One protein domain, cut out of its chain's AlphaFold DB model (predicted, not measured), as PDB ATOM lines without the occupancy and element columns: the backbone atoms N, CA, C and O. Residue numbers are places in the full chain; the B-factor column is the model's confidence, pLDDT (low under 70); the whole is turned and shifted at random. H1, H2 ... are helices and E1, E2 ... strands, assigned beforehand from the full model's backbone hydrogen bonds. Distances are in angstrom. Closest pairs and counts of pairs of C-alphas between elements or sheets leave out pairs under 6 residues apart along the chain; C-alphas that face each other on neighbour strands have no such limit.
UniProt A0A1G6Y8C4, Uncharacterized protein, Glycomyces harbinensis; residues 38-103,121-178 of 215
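This is residues 38 to 103 and 121 to 178 of the 215 residues of an uncharacterized protein of Glycomyces harbinensis (UniProt A0A1G6Y8C4). A short two-stranded ribbon, E1 and E2, lies between H2 at one end and a helical group, H3 to H6, at the other. In that group H3, nearest the middle, packs across H5, H4 folds back on H5, and the long H6 meets residues 146 to 150 of H5 with its first residues, 157 to 160, at a steep angle to it; residues 58 to 63 stick out. The printed part has 124 residues, with six named helices and two named strands in the order H1, H2, E1, E2, H3, H4, H5, H6, E1 and E2 being antiparallel; of the 68 residues in named elements helices hold 60 and strands 8, and the class is mostly helix. It is compact, with a radius of gyration of the C-alphas of 14.8 A and spans of 39 by 35 by 26 A.

E1, residues 99 to 103, and E2, residues 121 to 123, are antiparallel neighbours at 133 degrees; N 99 and O 123 are 2.8 A apart, within hydrogen-bond range. The closest C-alphas of H2, residues 62 to 75, and E1 are those of Arg 69 and Cys 100, 5.5 A apart. H1, residues 56 to 59, is close to H2 but not clearly touching, at C-alphas 57 and 65, 5.9 A. The closest C-alphas of E1 and H3, residues 125 to 130, are 99 and 125, 6.7 A apart. The hub is H5, residues 142 to 153. It touches H3 about perpendicular, 83 degrees, with residues 144 to 149 alone; the closest C-alphas are 130 and 145, 5.8 A. With H4, residues 133 to 138, it forms a helical hairpin at a shallow tilt of 24 degrees, C-alphas 136 and 142 being closest at 6.0 A. It touches H6, residues 157 to 174, only just about perpendicular at 71 degrees, closest at C-alphas 146 and 160, 6.6 A. Every O i to N i+4 pair is within hydrogen-bond range in H3, H4, H5 and H6, and 8 of 10 are in H2; H1 is too short for such a pair.

H1 begins at C-alpha 56 (96.933, 98.140, 87.966). H2 is 19.8 A long, E1 12.4 A and H5 16.3 A. H6 is 25.5 A long and ends at C-alpha 174 (103.130, 89.950, 104.747).

The C-alphas farthest apart, those of Ala 63 and Asp 158, are 43.5 A apart. Residues 104 to 120 are not printed, and C-alphas 103 and 121 are 7.1 A apart across the cut. The link from H2 to E1, 23 residues, is long. Mean pLDDT of the printed part is 95.8, and no printed residue is under 70.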
ATOM      1  N   GLY A  38     110.712  83.155  86.168       95.12
ATOM      2  CA  GLY A  38     111.325  83.194  84.846       95.12
ATOM      3  C   GLY A  38     111.059  81.931  84.032       95.12
ATOM      4  O   GLY A  38     110.248  81.093  84.437       95.12
ATOM      5  N   PRO A  39     111.726  81.783  82.876       97.44
ATOM      6  CA  PRO A  39     111.582  80.601  82.035       97.44
ATOM      7  C   PRO A  39     111.866  79.314  82.822       97.44
ATOM      8  O   PRO A  39     112.954  79.151  83.369       97.44
ATOM      9  N   GLY A  40     110.882  78.415  82.893       97.62
ATOM     10  CA  GLY A  40     110.987  77.133  83.600       97.62
ATOM     11  C   GLY A  40     110.991  77.215  85.131       97.62
ATOM     12  O   GLY A  40     111.316  76.224  85.778       97.62
ATOM     13  N   LEU A  41     110.657  78.367  85.728       98.06
ATOM     14  CA  LEU A  41     110.628  78.513  87.185       98.06
ATOM     15  C   LEU A  41     109.536  79.477  87.652       98.06
ATOM     16  O   LEU A  41     109.519  80.657  87.288       98.06
ATOM     17  N   ILE A  42     108.657  78.991  88.523       98.00
ATOM     18  CA  ILE A  42     107.621  79.797  89.172       98.00
ATOM     19  C   ILE A  42     107.301  79.271  90.569       98.00
ATOM     20  O   ILE A  42     107.148  78.075  90.775       98.00
ATOM     21  N   TYR A  43     107.148  80.170  91.533       97.75
ATOM     22  CA  TYR A  43     106.697  79.831  92.882       97.75
ATOM     23  C   TYR A  43     105.232  80.240  93.054       97.75
ATOM     24  O   TYR A  43     104.830  81.254  92.478       97.75
ATOM     25  N   PRO A  44     104.422  79.499  93.832       97.12
ATOM     26  CA  PRO A  44     103.085  79.962  94.176       97.12
ATOM     27  C   PRO A  44     103.193  81.265  94.974       97.12
ATOM     28  O   PRO A  44     104.034  81.361  95.863       97.12
ATOM     29  N   ASP A  45     102.370  82.269  94.686       96.50
ATOM     30  CA  ASP A  45     102.361  83.532  95.429       96.50
ATOM     31  C   ASP A  45     100.977  83.877  95.974       96.50
ATOM     32  O   ASP A  45      99.940  83.492  95.428       96.50
ATOM     33  N   VAL A  46     100.977  84.600  97.091       94.88
ATOM     34  CA  VAL A  46      99.772  85.041  97.780       94.88
ATOM     35  C   VAL A  46      99.995  86.408  98.415       94.88
ATOM     36  O   VAL A  46     100.974  86.669  99.117       94.88
ATOM     37  N   LEU A  47      99.060  87.311  98.151       94.88
ATOM     38  CA  LEU A  47      99.065  88.656  98.713       94.88
ATOM     39  C   LEU A  47      98.267  88.681 100.028       94.88
ATOM     40  O   LEU A  47      97.325  87.900 100.163       94.88
ATOM     41  N   PRO A  48      98.591  89.568 100.986       95.00
ATOM     42  CA  PRO A  48      97.774  89.771 102.180       95.00
ATOM     43  C   PRO A  48      96.458  90.493 101.848       95.00
ATOM     44  O   PRO A  48      96.376  91.264 100.890       95.00
ATOM     45  N   GLU A  49      95.429  90.272 102.668       92.19
ATOM     46  CA  GLU A  49      94.072  90.794 102.441       92.19
ATOM     47  C   GLU A  49      94.035  92.317 102.262       92.19
ATOM     48  O   GLU A  49      93.332  92.840 101.395       92.19
ATOM     49  N   ASN A  50      94.850  93.047 103.028       91.12
ATOM     50  CA  ASN A  50      94.871  94.508 103.003       91.12
ATOM     51  C   ASN A  50      95.345  95.124 101.672       91.12
ATOM     52  O   ASN A  50      95.201  96.336 101.496       91.12
ATOM     53  N   VAL A  51      95.865  94.326 100.728       93.19
ATOM     54  CA  VAL A  51      96.220  94.782  99.371       93.19
ATOM     55  C   VAL A  51      95.429  94.090  98.258       93.19
ATOM     56  O   VAL A  51      95.610  94.435  97.086       93.19
ATOM     57  N   TRP A  52      94.538  93.145  98.577       91.31
ATOM     58  CA  TRP A  52      93.739  92.445  97.567       91.31
ATOM     59  C   TRP A  52      92.979  93.417  96.666       91.31
ATOM     60  O   TRP A  52      92.434  94.421  97.119       91.31
ATOM     61  N   GLY A  53      92.995  93.137  95.362       84.81
ATOM     62  CA  GLY A  53      92.347  93.951  94.330       84.81
ATOM     63  C   GLY A  53      92.955  95.337  94.080       84.81
ATOM     64  O   GLY A  53      92.492  96.035  93.180       84.81
ATOM     65  N   SER A  54      94.010  95.732  94.800       90.12
ATOM     66  CA  SER A  54      94.755  96.981  94.559       90.12
ATOM     67  C   SER A  54      95.807  96.809  93.448       90.12
ATOM     68  O   SER A  54      96.986  97.090  93.663       90.12
ATOM     69  N   ASN A  55      95.389  96.289  92.290       91.88
ATOM     70  CA  ASN A  55      96.226  96.022  91.110       91.88
ATOM     71  C   ASN A  55      96.058  97.105  90.028       91.88
ATOM     72  O   ASN A  55      95.116  97.900  90.078       91.88
ATOM     73  N   LEU A  56      96.943  97.129  89.026       95.00
ATOM     74  CA  LEU A  56      96.933  98.140  87.966       95.00
ATOM     75  C   LEU A  56      95.614  98.142  87.185       95.00
ATOM     76  O   LEU A  56      95.088  99.203  86.859       95.00
ATOM     77  N   ARG A  57      95.026  96.967  86.938       93.62
ATOM     78  CA  ARG A  57      93.715  96.858  86.280       93.62
ATOM     79  C   ARG A  57      92.603  97.565  87.066       93.62
ATOM     80  O   ARG A  57      91.692  98.107  86.448       93.62
ATOM     81  N   GLY A  58      92.636  97.497  88.395       90.69
ATOM     82  CA  GLY A  58      91.633  98.088  89.279       90.69
ATOM     83  C   GLY A  58      91.817  99.586  89.505       90.69
ATOM     84  O   GLY A  58      90.829 100.274  89.744       90.69
ATOM     85  N   ILE A  59      93.057 100.084  89.424       92.19
ATOM     86  CA  ILE A  59      93.362 101.503  89.667       92.19
ATOM     87  C   ILE A  59      93.374 102.358  88.394       92.19
ATOM     88  O   ILE A  59      93.300 103.583  88.481       92.19
ATOM     89  N   LEU A  60      93.518 101.742  87.215       91.88
ATOM     90  CA  LEU A  60      93.653 102.456  85.946       91.88
ATOM     91  C   LEU A  60      92.387 102.366  85.093       91.88
ATOM     92  O   LEU A  60      91.755 101.308  85.025       91.88
ATOM     93  N   PRO A  61      92.058 103.427  84.332       91.62
ATOM     94  CA  PRO A  61      91.136 103.305  83.215       91.62
ATOM     95  C   PRO A  61      91.602 102.214  82.247       91.62
ATOM     96  O   PRO A  61      92.798 102.052  81.993       91.62
ATOM     97  N   ARG A  62      90.653 101.500  81.631       92.81
ATOM     98  CA  ARG A  62      90.961 100.384  80.721       92.81
ATOM     99  C   ARG A  62      91.937 100.766  79.606       92.81
ATOM    100  O   ARG A  62      92.803  99.967  79.287       92.81
ATOM    101  N   ALA A  63      91.817 101.968  79.043       94.12
ATOM    102  CA  ALA A  63      92.715 102.441  77.989       94.12
ATOM    103  C   ALA A  63      94.174 102.565  78.467       94.12
ATOM    104  O   ALA A  63      95.088 102.171  77.747       94.12
ATOM    105  N   ASP A  64      94.398 103.055  79.687       94.12
ATOM    106  CA  ASP A  64      95.745 103.179  80.254       94.12
ATOM    107  C   ASP A  64      96.299 101.819  80.674       94.12
ATOM    108  O   ASP A  64      97.471 101.525  80.442       94.12
ATOM    109  N   TRP A  65      95.445 100.936  81.199       95.50
ATOM    110  CA  TRP A  65      95.844  99.554  81.444       95.50
ATOM    111  C   TRP A  65      96.210  98.819  80.146       95.50
ATOM    112  O   TRP A  65      97.220  98.118  80.096       95.50
ATOM    113  N   ASP A  66      95.437  99.012  79.074       96.38
ATOM    114  CA  ASP A  66      95.707  98.446  77.749       96.38
ATOM    115  C   ASP A  66      97.067  98.921  77.205       96.38
ATOM    116  O   ASP A  66      97.838  98.094  76.711       96.38
ATOM    117  N   ARG A  67      97.411 100.206  77.381       96.31
ATOM    118  CA  ARG A  67      98.723 100.773  77.006       96.31
ATOM    119  C   ARG A  67      99.903 100.134  77.743       96.31
ATOM    120  O   ARG A  67     100.995 100.093  77.186       96.31
ATOM    121  N   LEU A  68      99.704  99.649  78.969       97.00
ATOM    122  CA  LEU A  68     100.753  98.968  79.734       97.00
ATOM    123  C   LEU A  68     100.824  97.473  79.410       97.00
ATOM    124  O   LEU A  68     101.903  96.948  79.149       97.00
ATOM    125  N   ARG A  69      99.682  96.781  79.419       96.81
ATOM    126  CA  ARG A  69      99.643  95.314  79.351       96.81
ATOM    127  C   ARG A  69      99.879  94.747  77.956       96.81
ATOM    128  O   ARG A  69     100.409  93.649  77.839       96.81
ATOM    129  N   ILE A  70      99.438  95.443  76.901       96.50
ATOM    130  CA  ILE A  70      99.528  94.924  75.528       96.50
ATOM    131  C   ILE A  70     100.996  94.811  75.094       96.50
ATOM    132  O   ILE A  70     101.379  93.707  74.700       96.50
ATOM    133  N   PRO A  71     101.844  95.848  75.266       97.56
ATOM    134  CA  PRO A  71     103.262  95.743  74.929       97.56
ATOM    135  C   PRO A  71     104.001  94.643  75.698       97.56
ATOM    136  O   PRO A  71     104.914  94.034  75.152       97.56
ATOM    137  N   VAL A  72     103.606  94.354  76.945       97.88
ATOM    138  CA  VAL A  72     104.187  93.251  77.735       97.88
ATOM    139  C   VAL A  72     103.896  91.905  77.069       97.88
ATOM    140  O   VAL A  72     104.811  91.118  76.839       97.88
ATOM    141  N   CYS A  73     102.639  91.653  76.687       97.00
ATOM    142  CA  CYS A  73     102.267  90.438  75.958       97.00
ATOM    143  C   CYS A  73     102.951  90.339  74.584       97.00
ATOM    144  O   CYS A  73     103.364  89.251  74.186       97.00
ATOM    145  N   GLU A  74     103.053  91.451  73.853       96.62
ATOM    146  CA  GLU A  74     103.689  91.510  72.529       96.62
ATOM    147  C   GLU A  74     105.190  91.229  72.602       96.62
ATOM    148  O   GLU A  74     105.693  90.410  71.833       96.62
ATOM    149  N   ALA A  75     105.891  91.833  73.566       97.69
ATOM    150  CA  ALA A  75     107.313  91.591  73.800       97.69
ATOM    151  C   ALA A  75     107.604  90.125  74.167       97.69
ATOM    152  O   ALA A  75     108.646  89.592  73.796       97.69
ATOM    153  N   ALA A  76     106.658  89.453  74.829       97.38
ATOM    154  CA  ALA A  76     106.722  88.021  75.119       97.38
ATOM    155  C   ALA A  76     106.306  87.122  73.930       97.38
ATOM    156  O   ALA A  76     106.110  85.918  74.099       97.38
ATOM    157  N   GLY A  77     106.101  87.681  72.731       96.06
ATOM    158  CA  GLY A  77     105.674  86.923  71.551       96.06
ATOM    159  C   GLY A  77     104.287  86.290  71.706       96.06
ATOM    160  O   GLY A  77     104.036  85.215  71.163       96.06
ATOM    161  N   MET A  78     103.397  86.926  72.478       95.19
ATOM    162  CA  MET A  78     102.062  86.426  72.837       95.19
ATOM    163  C   MET A  78     102.074  85.074  73.574       95.19
ATOM    164  O   MET A  78     101.103  84.312  73.512       95.19
ATOM    165  N   ARG A  79     103.157  84.775  74.298       97.38
ATOM    166  CA  ARG A  79     103.343  83.535  75.060       97.38
ATOM    167  C   ARG A  79     103.629  83.818  76.528       97.38
ATOM    168  O   ARG A  79     104.012  84.920  76.905       97.38
ATOM    169  N   CYS A  80     103.396  82.811  77.362       98.56
ATOM    170  CA  CYS A  80     103.787  82.837  78.764       98.56
ATOM    171  C   CYS A  80     105.315  82.927  78.876       98.56
ATOM    172  O   CYS A  80     106.012  82.062  78.348       98.56
ATOM    173  N   GLU A  81     105.829  83.915  79.608       98.69
ATOM    174  CA  GLU A  81     107.272  84.088  79.840       98.69
ATOM    175  C   GLU A  81     107.877  82.989  80.730       98.69
ATOM    176  O   GLU A  81     109.092  82.839  80.790       98.69
ATOM    177  N   VAL A  82     107.030  82.220  81.421       98.56
ATOM    178  CA  VAL A  82     107.450  81.136  82.317       98.56
ATOM    179  C   VAL A  82     107.448  79.789  81.595       98.56
ATOM    180  O   VAL A  82     108.475  79.125  81.523       98.56
ATOM    181  N   CYS A  83     106.305  79.366  81.050       98.31
ATOM    182  CA  CYS A  83     106.154  78.023  80.474       98.31
ATOM    183  C   CYS A  83     106.157  77.988  78.936       98.31
ATOM    184  O   CYS A  83     106.034  76.914  78.350       98.31
ATOM    185  N   GLY A  84     106.212  79.141  78.259       97.88
ATOM    186  CA  GLY A  84     106.198  79.244  76.791       97.88
ATOM    187  C   GLY A  84     104.852  78.942  76.111       97.88
ATOM    188  O   GLY A  84     104.704  79.148  74.900       97.88
ATOM    189  N   GLN A  85     103.848  78.483  76.865       96.38
ATOM    190  CA  GLN A  85     102.525  78.163  76.326       96.38
ATOM    191  C   GLN A  85     101.755  79.428  75.917       96.38
ATOM    192  O   GLN A  85     101.916  80.483  76.545       96.38
ATOM    193  N   PRO A  86     100.908  79.356  74.873       93.94
ATOM    194  CA  PRO A  86     100.036  80.463  74.510       93.94
ATOM    195  C   PRO A  86      98.988  80.720  75.602       93.94
ATOM    196  O   PRO A  86      98.610  79.831  76.369       93.94
ATOM    197  N   GLY A  87      98.488  81.955  75.659       91.12
ATOM    198  CA  GLY A  87      97.319  82.268  76.473       91.12
ATOM    199  C   GLY A  87      96.058  81.607  75.908       91.12
ATOM    200  O   GLY A  87      95.878  81.505  74.693       91.12
ATOM    201  N   HIS A  88      95.159  81.187  76.791       93.25
ATOM    202  CA  HIS A  88      93.858  80.649  76.412       93.25
ATOM    203  C   HIS A  88      92.768  81.127  77.373       93.25
ATOM    204  O   HIS A  88      93.029  81.589  78.491       93.25
ATOM    205  N   ASP A  89      91.538  81.108  76.885       93.25
ATOM    206  CA  ASP A  89      90.353  81.379  77.677       93.25
ATOM    207  C   ASP A  89      89.990  80.123  78.491       93.25
ATOM    208  O   ASP A  89      89.822  79.056  77.900       93.25
ATOM    209  N   PRO A  90      89.885  80.208  79.828       87.06
ATOM    210  CA  PRO A  90      89.694  79.028  80.669       87.06
ATOM    211  C   PRO A  90      88.308  78.380  80.523       87.06
ATOM    212  O   PRO A  90      88.134  77.252  80.969       87.06
ATOM    213  N   GLN A  91      87.319  79.064  79.934       89.94
ATOM    214  CA  GLN A  91      85.968  78.519  79.750       89.94
ATOM    215  C   GLN A  91      85.783  77.905  78.363       89.94
ATOM    216  O   GLN A  91      85.159  76.858  78.218       89.94
ATOM    217  N   THR A  92      86.309  78.564  77.333       95.00
ATOM    218  CA  THR A  92      86.104  78.177  75.930       95.00
ATOM    219  C   THR A  92      87.299  77.451  75.318       95.00
ATOM    220  O   THR A  92      87.182  76.925  74.214       95.00
ATOM    221  N   GLY A  93      88.464  77.474  75.976       91.94
ATOM    222  CA  GLY A  93      89.727  76.928  75.467       91.94
ATOM    223  C   GLY A  93      90.313  77.700  74.281       91.94
ATOM    224  O   GLY A  93      91.357  77.325  73.750       91.94
ATOM    225  N   ARG A  94      89.662  78.783  73.835       94.12
ATOM    226  CA  ARG A  94      90.093  79.535  72.652       94.12
ATOM    227  C   ARG A  94      91.386  80.304  72.935       94.12
ATOM    228  O   ARG A  94      91.543  80.830  74.041       94.12
ATOM    229  N   PRO A  95      92.288  80.440  71.945       92.31
ATOM    230  CA  PRO A  95      93.478  81.264  72.094       92.31
ATOM    231  C   PRO A  95      93.127  82.710  72.450       92.31
ATOM    232  O   PRO A  95      92.219  83.312  71.871       92.31
ATOM    233  N   ARG A  96      93.885  83.288  73.380       93.69
ATOM    234  CA  ARG A  96      93.836  84.717  73.706       93.69
ATOM    235  C   ARG A  96      95.213  85.203  74.137       93.69
ATOM    236  O   ARG A  96      96.131  84.418  74.354       93.69
ATOM    237  N   ARG A  97      95.350  86.515  74.328       94.50
ATOM    238  CA  ARG A  97      96.566  87.068  74.932       94.50
ATOM    239  C   ARG A  97      96.784  86.496  76.343       94.50
ATOM    240  O   ARG A  97      95.795  86.389  77.082       94.50
ATOM    241  N   PRO A  98      98.040  86.189  76.724       97.06
ATOM    242  CA  PRO A  98      98.407  85.934  78.114       97.06
ATOM    243  C   PRO A  98      97.909  87.050  79.045       97.06
ATOM    244  O   PRO A  98      97.697  88.189  78.618       97.06
ATOM    245  N   ASP A  99      97.722  86.727  80.318       96.81
ATOM    246  CA  ASP A  99      97.462  87.726  81.345       96.81
ATOM    247  C   ASP A  99      98.740  88.509  81.640       96.81
ATOM    248  O   ASP A  99      99.820  87.937  81.745       96.81
ATOM    249  N   CYS A 100      98.618  89.827  81.773       97.50
ATOM    250  CA  CYS A 100      99.700  90.656  82.287       97.50
ATOM    251  C   CYS A 100      99.563  90.724  83.804       97.50
ATOM    252  O   CYS A 100      98.536  91.187  84.303       97.50
ATOM    253  N   HIS A 101     100.593  90.275  84.503       97.69
ATOM    254  CA  HIS A 101     100.634  90.167  85.951       97.69
ATOM    255  C   HIS A 101     101.704  91.089  86.539       97.69
ATOM    256  O   HIS A 101     102.764  91.288  85.942       97.69
ATOM    257  N   GLU A 102     101.423  91.658  87.706       97.75
ATOM    258  CA  GLU A 102     102.366  92.451  88.483       97.75
ATOM    259  C   GLU A 102     103.235  91.574  89.389       97.75
ATOM    260  O   GLU A 102     102.728  90.918  90.293       97.75
ATOM    261  N   ILE A 103     104.553  91.628  89.202       97.62
ATOM    262  CA  ILE A 103     105.523  91.063  90.143       97.62
ATOM    263  C   ILE A 103     105.857  92.106  91.200       97.62
ATOM    264  O   ILE A 103     106.214  93.243  90.873       97.62
ATOM    265  N   ILE A 121     104.747  91.022  83.820       98.38
ATOM    266  CA  ILE A 121     105.056  89.740  83.173       98.38
ATOM    267  C   ILE A 121     103.829  89.175  82.450       98.38
ATOM    268  O   ILE A 121     102.712  89.263  82.957       98.38
ATOM    269  N   ALA A 122     104.026  88.580  81.277       98.50
ATOM    270  CA  ALA A 122     102.998  87.846  80.546       98.50
ATOM    271  C   ALA A 122     102.931  86.378  81.008       98.50
ATOM    272  O   ALA A 122     103.897  85.626  80.877       98.50
ATOM    273  N   LEU A 123     101.772  85.944  81.507       98.56
ATOM    274  CA  LEU A 123     101.526  84.594  82.022       98.56
ATOM    275  C   LEU A 123     100.315  83.946  81.339       98.56
ATOM    276  O   LEU A 123      99.288  84.590  81.129       98.56
ATOM    277  N   CYS A 124     100.394  82.654  81.007       97.88
ATOM    278  CA  CYS A 124      99.184  81.898  80.667       97.88
ATOM    279  C   CYS A 124      98.269  81.786  81.898       97.88
ATOM    280  O   CYS A 124      98.705  82.035  83.022       97.88
ATOM    281  N   VAL A 125      97.009  81.386  81.700       96.31
ATOM    282  CA  VAL A 125      96.029  81.339  82.796       96.31
ATOM    283  C   VAL A 125      96.474  80.414  83.937       96.31
ATOM    284  O   VAL A 125      96.256  80.739  85.102       96.31
ATOM    285  N   ASP A 126      97.169  79.318  83.622       96.75
ATOM    286  CA  ASP A 126      97.633  78.356  84.621       96.75
ATOM    287  C   ASP A 126      98.807  78.895  85.433       96.75
ATOM    288  O   ASP A 126      98.747  78.893  86.658       96.75
ATOM    289  N   CYS A 127      99.837  79.453  84.786       98.19
ATOM    290  CA  CYS A 127     100.927  80.124  85.501       98.19
ATOM    291  C   CYS A 127     100.435  81.355  86.276       98.19
ATOM    292  O   CYS A 127     100.934  81.636  87.360       98.19
ATOM    293  N   HIS A 128      99.444  82.081  85.756       97.38
ATOM    294  CA  HIS A 128      98.858  83.215  86.464       97.38
ATOM    295  C   HIS A 128      98.105  82.764  87.724       97.38
ATOM    296  O   HIS A 128      98.222  83.414  88.760       97.38
ATOM    297  N   ARG A 129      97.403  81.620  87.684       96.31
ATOM    298  CA  ARG A 129      96.732  81.025  88.855       96.31
ATOM    299  C   ARG A 129      97.700  80.787  90.018       96.31
ATOM    300  O   ARG A 129      97.327  81.038  91.159       96.31
ATOM    301  N   LEU A 130      98.938  80.367  89.737       97.06
ATOM    302  CA  LEU A 130      99.964  80.139  90.765       97.06
ATOM    303  C   LEU A 130     100.271  81.410  91.562       97.06
ATOM    304  O   LEU A 130     100.529  81.323  92.756       97.06
ATOM    305  N   GLN A 131     100.214  82.584  90.931       96.50
ATOM    306  CA  GLN A 131     100.455  83.869  91.600       96.50
ATOM    307  C   GLN A 131      99.257  84.361  92.435       96.50
ATOM    308  O   GLN A 131      99.353  85.369  93.131       96.50
ATOM    309  N   HIS A 132      98.121  83.660  92.360       94.19
ATOM    310  CA  HIS A 132      96.900  83.950  93.114       94.19
ATOM    311  C   HIS A 132      96.432  82.713  93.878       94.19
ATOM    312  O   HIS A 132      95.243  82.380  93.860       94.19
ATOM    313  N   ILE A 133      97.346  82.014  94.558       94.56
ATOM    314  CA  ILE A 133      97.004  80.724  95.168       94.56
ATOM    315  C   ILE A 133      95.920  80.839  96.244       94.56
ATOM    316  O   ILE A 133      95.070  79.961  96.352       94.56
ATOM    317  N   GLY A 134      95.853  81.962  96.967       91.69
ATOM    318  CA  GLY A 134      94.753  82.221  97.903       91.69
ATOM    319  C   GLY A 134      93.374  82.154  97.227       91.69
ATOM    320  O   GLY A 134      92.454  81.538  97.756       91.69
ATOM    321  N   LEU A 135      93.240  82.712  96.017       91.38
ATOM    322  CA  LEU A 135      92.004  82.623  95.233       91.38
ATOM    323  C   LEU A 135      91.788  81.218  94.657       91.38
ATOM    324  O   LEU A 135      90.649  80.757  94.615       91.38
ATOM    325  N   ALA A 136      92.852  80.547  94.214       93.50
ATOM    326  CA  ALA A 136      92.771  79.174  93.721       93.50
ATOM    327  C   ALA A 136      92.237  78.225  94.808       93.50
ATOM    328  O   ALA A 136      91.320  77.447  94.549       93.50
ATOM    329  N   ASN A 137      92.720  78.359  96.045       93.00
ATOM    330  CA  ASN A 137      92.271  77.559  97.186       93.00
ATOM    331  C   ASN A 137      90.789  77.795  97.496       93.00
ATOM    332  O   ASN A 137      90.036  76.836  97.639       93.00
ATOM    333  N   LEU A 138      90.334  79.056  97.494       92.12
ATOM    334  CA  LEU A 138      88.911  79.388  97.666       92.12
ATOM    335  C   LEU A 138      88.008  78.775  96.583       92.12
ATOM    336  O   LEU A 138      86.810  78.606  96.804       92.12
ATOM    337  N   ARG A 139      88.564  78.456  95.412       94.12
ATOM    338  CA  ARG A 139      87.855  77.811  94.299       94.12
ATOM    339  C   ARG A 139      88.026  76.291  94.258       94.12
ATOM    340  O   ARG A 139      87.459  75.662  93.373       94.12
ATOM    341  N   GLY A 140      88.794  75.702  95.176       96.00
ATOM    342  CA  GLY A 140      89.125  74.274  95.141       96.00
ATOM    343  C   GLY A 140      90.062  73.887  93.988       96.00
ATOM    344  O   GLY A 140      90.064  72.739  93.554       96.00
ATOM    345  N   GLU A 141      90.855  74.830  93.473       95.88
ATOM    346  CA  GLU A 141      91.737  74.649  92.309       95.88
ATOM    347  C   GLU A 141      93.184  74.264  92.690       95.88
ATOM    348  O   GLU A 141      94.087  74.332  91.856       95.88
ATOM    349  N   GLU A 142      93.439  73.852  93.936       94.69
ATOM    350  CA  GLU A 142      94.790  73.518  94.423       94.69
ATOM    351  C   GLU A 142      95.458  72.408  93.589       94.69
ATOM    352  O   GLU A 142      96.646  72.482  93.273       94.69
ATOM    353  N   SER A 143      94.693  71.408  93.143       96.62
ATOM    354  CA  SER A 143      95.210  70.328  92.290       96.62
ATOM    355  C   SER A 143      95.767  70.839  90.954       96.62
ATOM    356  O   SER A 143      96.791  70.338  90.484       96.62
ATOM    357  N   LEU A 144      95.151  71.875  90.370       96.81
ATOM    358  CA  LEU A 144      95.638  72.527  89.150       96.81
ATOM    359  C   LEU A 144      96.941  73.286  89.412       96.81
ATOM    360  O   LEU A 144      97.843  73.275  88.575       96.81
ATOM    361  N   VAL A 145      97.058  73.913  90.585       97.25
ATOM    362  CA  VAL A 145      98.289  74.587  91.013       97.25
ATOM    363  C   VAL A 145      99.437  73.583  91.131       97.25
ATOM    364  O   VAL A 145     100.488  73.799  90.526       97.25
ATOM    365  N   LYS A 146      99.228  72.459  91.831       98.00
ATOM    366  CA  LYS A 146     100.247  71.403  91.980       98.00
ATOM    367  C   LYS A 146     100.659  70.812  90.631       98.00
ATOM    368  O   LYS A 146     101.849  70.663  90.361       98.00
ATOM    369  N   MET A 147      99.690  70.527  89.755       98.00
ATOM    370  CA  MET A 147      99.959  70.008  88.410       98.00
ATOM    371  C   MET A 147     100.842  70.962  87.599       98.00
ATOM    372  O   MET A 147     101.814  70.527  86.982       98.00
ATOM    373  N   GLN A 148     100.534  72.258  87.628       97.94
ATOM    374  CA  GLN A 148     101.290  73.245  86.870       97.94
ATOM    375  C   GLN A 148     102.686  73.492  87.463       97.94
ATOM    376  O   GLN A 148     103.638  73.622  86.697       97.94
ATOM    377  N   LEU A 149     102.844  73.504  88.794       98.31
ATOM    378  CA  LEU A 149     104.166  73.579  89.437       98.31
ATOM    379  C   LEU A 149     105.054  72.405  89.014       98.31
ATOM    380  O   LEU A 149     106.196  72.613  88.604       98.31
ATOM    381  N   LYS A 150     104.502  71.188  89.028       98.44
ATOM    382  CA  LYS A 150     105.194  69.988  88.551       98.44
ATOM    383  C   LYS A 150     105.601  70.107  87.084       98.44
ATOM    384  O   LYS A 150     106.734  69.795  86.736       98.44
ATOM    385  N   ALA A 151     104.686  70.564  86.229       98.25
ATOM    386  CA  ALA A 151     104.924  70.668  84.791       98.25
ATOM    387  C   ALA A 151     105.976  71.728  84.429       98.25
ATOM    388  O   ALA A 151     106.749  71.520  83.497       98.25
ATOM    389  N   VAL A 152     105.998  72.860  85.136       98.38
ATOM    390  CA  VAL A 152     106.910  73.973  84.833       98.38
ATOM    391  C   VAL A 152     108.276  73.779  85.474       98.38
ATOM    392  O   VAL A 152     109.282  73.928  84.787       98.38
ATOM    393  N   ASN A 153     108.312  73.455  86.768       98.38
ATOM    394  CA  ASN A 153     109.556  73.439  87.538       98.38
ATOM    395  C   ASN A 153     110.219  72.055  87.578       98.38
ATOM    396  O   ASN A 153     111.321  71.930  88.103       98.38
ATOM    397  N   ALA A 154     109.537  71.013  87.084       98.00
ATOM    398  CA  ALA A 154     109.944  69.614  87.225       98.00
ATOM    399  C   ALA A 154     110.135  69.160  88.689       98.00
ATOM    400  O   ALA A 154     110.904  68.242  88.964       98.00
ATOM    401  N   TRP A 155     109.420  69.789  89.623       98.31
ATOM    402  CA  TRP A 155     109.491  69.471  91.048       98.31
ATOM    403  C   TRP A 155     108.746  68.185  91.417       98.31
ATOM    404  O   TRP A 155     107.726  67.813  90.822       98.31
ATOM    405  N   SER A 156     109.260  67.525  92.449       98.56
ATOM    406  CA  SER A 156     108.616  66.442  93.188       98.56
ATOM    407  C   SER A 156     107.418  66.947  94.006       98.56
ATOM    408  O   SER A 156     107.223  68.148  94.185       98.56
ATOM    409  N   ASN A 157     106.594  66.024  94.512       98.19
ATOM    410  CA  ASN A 157     105.463  66.401  95.367       98.19
ATOM    411  C   ASN A 157     105.939  67.073  96.665       98.19
ATOM    412  O   ASN A 157     105.355  68.077  97.054       98.19
ATOM    413  N   ASP A 158     107.029  66.586  97.266       98.44
ATOM    414  CA  ASP A 158     107.584  67.144  98.506       98.44
ATOM    415  C   ASP A 158     108.081  68.585  98.303       98.44
ATOM    416  O   ASP A 158     107.819  69.463  99.122       98.44
ATOM    417  N   GLU A 159     108.743  68.868  97.176       98.50
ATOM    418  CA  GLU A 159     109.163  70.229  96.814       98.50
ATOM    419  C   GLU A 159     107.967  71.159  96.570       98.50
ATOM    420  O   GLU A 159     108.005  72.337  96.930       98.50
ATOM    421  N   ILE A 160     106.894  70.639  95.966       98.44
ATOM    422  CA  ILE A 160     105.654  71.390  95.749       98.44
ATOM    423  C   ILE A 160     104.983  71.712  97.082       98.44
ATOM    424  O   ILE A 160     104.628  72.868  97.304       98.44
ATOM    425  N   ASP A 161     104.825  70.729  97.965       97.81
ATOM    426  CA  ASP A 161     104.197  70.926  99.271       97.81
ATOM    427  C   ASP A 161     105.014  71.916 100.118       97.81
ATOM    428  O   ASP A 161     104.453  72.884 100.637       97.81
ATOM    429  N   LEU A 162     106.346  71.807 100.108       98.06
ATOM    430  CA  LEU A 162     107.228  72.797 100.734       98.06
ATOM    431  C   LEU A 162     107.059  74.204 100.126       98.06
ATOM    432  O   LEU A 162     107.067  75.207 100.842       98.06
ATOM    433  N   ALA A 163     106.895  74.329  98.807       97.62
ATOM    434  CA  ALA A 163     106.663  75.626  98.167       97.62
ATOM    435  C   ALA A 163     105.320  76.259  98.582       97.62
ATOM    436  O   ALA A 163     105.222  77.488  98.686       97.62
ATOM    437  N   LEU A 164     104.300  75.435  98.833       97.00
ATOM    438  CA  LEU A 164     102.990  75.862  99.329       97.00
ATOM    439  C   LEU A 164     103.057  76.310 100.792       97.00
ATOM    440  O   LEU A 164     102.520  77.369 101.128       97.00
ATOM    441  N   GLU A 165     103.770  75.568 101.636       97.19
ATOM    442  CA  GLU A 165     104.049  75.952 103.024       97.19
ATOM    443  C   GLU A 165     104.799  77.288 103.082       97.19
ATOM    444  O   GLU A 165     104.350  78.231 103.737       97.19
ATOM    445  N   ASN A 166     105.855  77.439 102.277       97.38
ATOM    446  CA  ASN A 166     106.595  78.696 102.145       97.38
ATOM    447  C   ASN A 166     105.707  79.860 101.669       97.38
ATOM    448  O   ASN A 166     105.946  81.019 102.018       97.38
ATOM    449  N   ALA A 167     104.680  79.602 100.853       96.62
ATOM    450  CA  ALA A 167     103.708  80.629 100.476       96.62
ATOM    451  C   ALA A 167     102.817  81.049 101.650       96.62
ATOM    452  O   ALA A 167     102.575  82.246 101.829       96.62
ATOM    453  N   ALA A 168     102.386  80.102 102.485       96.06
ATOM    454  CA  ALA A 168     101.638  80.398 103.703       96.06
ATOM    455  C   ALA A 168     102.488  81.178 104.724       96.06
ATOM    456  O   ALA A 168     102.013  82.153 105.310       96.06
ATOM    457  N   GLU A 169     103.762  80.828 104.894       96.69
ATOM    458  CA  GLU A 169     104.681  81.576 105.759       96.69
ATOM    459  C   GLU A 169     104.893  83.013 105.273       96.69
ATOM    460  O   GLU A 169     104.805  83.961 106.064       96.69
ATOM    461  N   ARG A 170     105.086  83.202 103.961       96.25
ATOM    462  CA  ARG A 170     105.174  84.543 103.367       96.25
ATOM    463  C   ARG A 170     103.886  85.327 103.558       96.25
ATOM    464  O   ARG A 170     103.963  86.500 103.909       96.25
ATOM    465  N   LEU A 171     102.711  84.710 103.420       96.31
ATOM    466  CA  LEU A 171     101.438  85.367 103.736       96.31
ATOM    467  C   LEU A 171     101.386  85.833 105.192       96.31
ATOM    468  O   LEU A 171     101.016  86.979 105.462       96.31
ATOM    469  N   ASN A 172     101.773  84.962 106.124       96.31
ATOM    470  CA  ASN A 172     101.786  85.261 107.553       96.31
ATOM    471  C   ASN A 172     102.731  86.419 107.879       96.31
ATOM    472  O   ASN A 172     102.409  87.259 108.718       96.31
ATOM    473  N   TRP A 173     103.887  86.491 107.216       96.06
ATOM    474  CA  TRP A 173     104.796  87.626 107.347       96.06
ATOM    475  C   TRP A 173     104.207  88.896 106.720       96.06
ATOM    476  O   TRP A 173     104.128  89.929 107.390       96.06
ATOM    477  N   ARG A 174     103.709  88.813 105.478       96.94
ATOM    478  CA  ARG A 174     103.130  89.950 104.747       96.94
ATOM    479  C   ARG A 174     101.926  90.563 105.463       96.94
ATOM    480  O   ARG A 174     101.726  91.774 105.403       96.94
ATOM    481  N   SER A 175     101.149  89.753 106.177       97.00
ATOM    482  CA  SER A 175      99.943  90.189 106.898       97.00
ATOM    483  C   SER A 175     100.231  91.006 108.165       97.00
ATOM    484  O   SER A 175      99.308  91.562 108.754       97.00
ATOM    485  N   ARG A 176     101.498  91.126 108.589       96.06
ATOM    486  CA  ARG A 176     101.894  91.916 109.773       96.06
ATOM    487  C   ARG A 176     101.982  93.418 109.507       96.06
ATOM    488  O   ARG A 176     102.143  94.190 110.449       96.06
ATOM    489  N   TYR A 177     101.911  93.835 108.245       96.94
ATOM    490  CA  TYR A 177     102.214  95.200 107.827       96.94
ATOM    491  C   TYR A 177     101.084  95.815 107.008       96.94
ATOM    492  O   TYR A 177     100.341  95.125 106.313       96.94
ATOM    493  N   ASN A 178     101.006  97.145 107.049       96.69
ATOM    494  CA  ASN A 178     100.225  97.936 106.107       96.69
ATOM    495  C   ASN A 178     101.161  98.475 105.029       96.69
ATOM    496  O   ASN A 178     102.108  99.188 105.342       96.69
TER     497      ASN A 178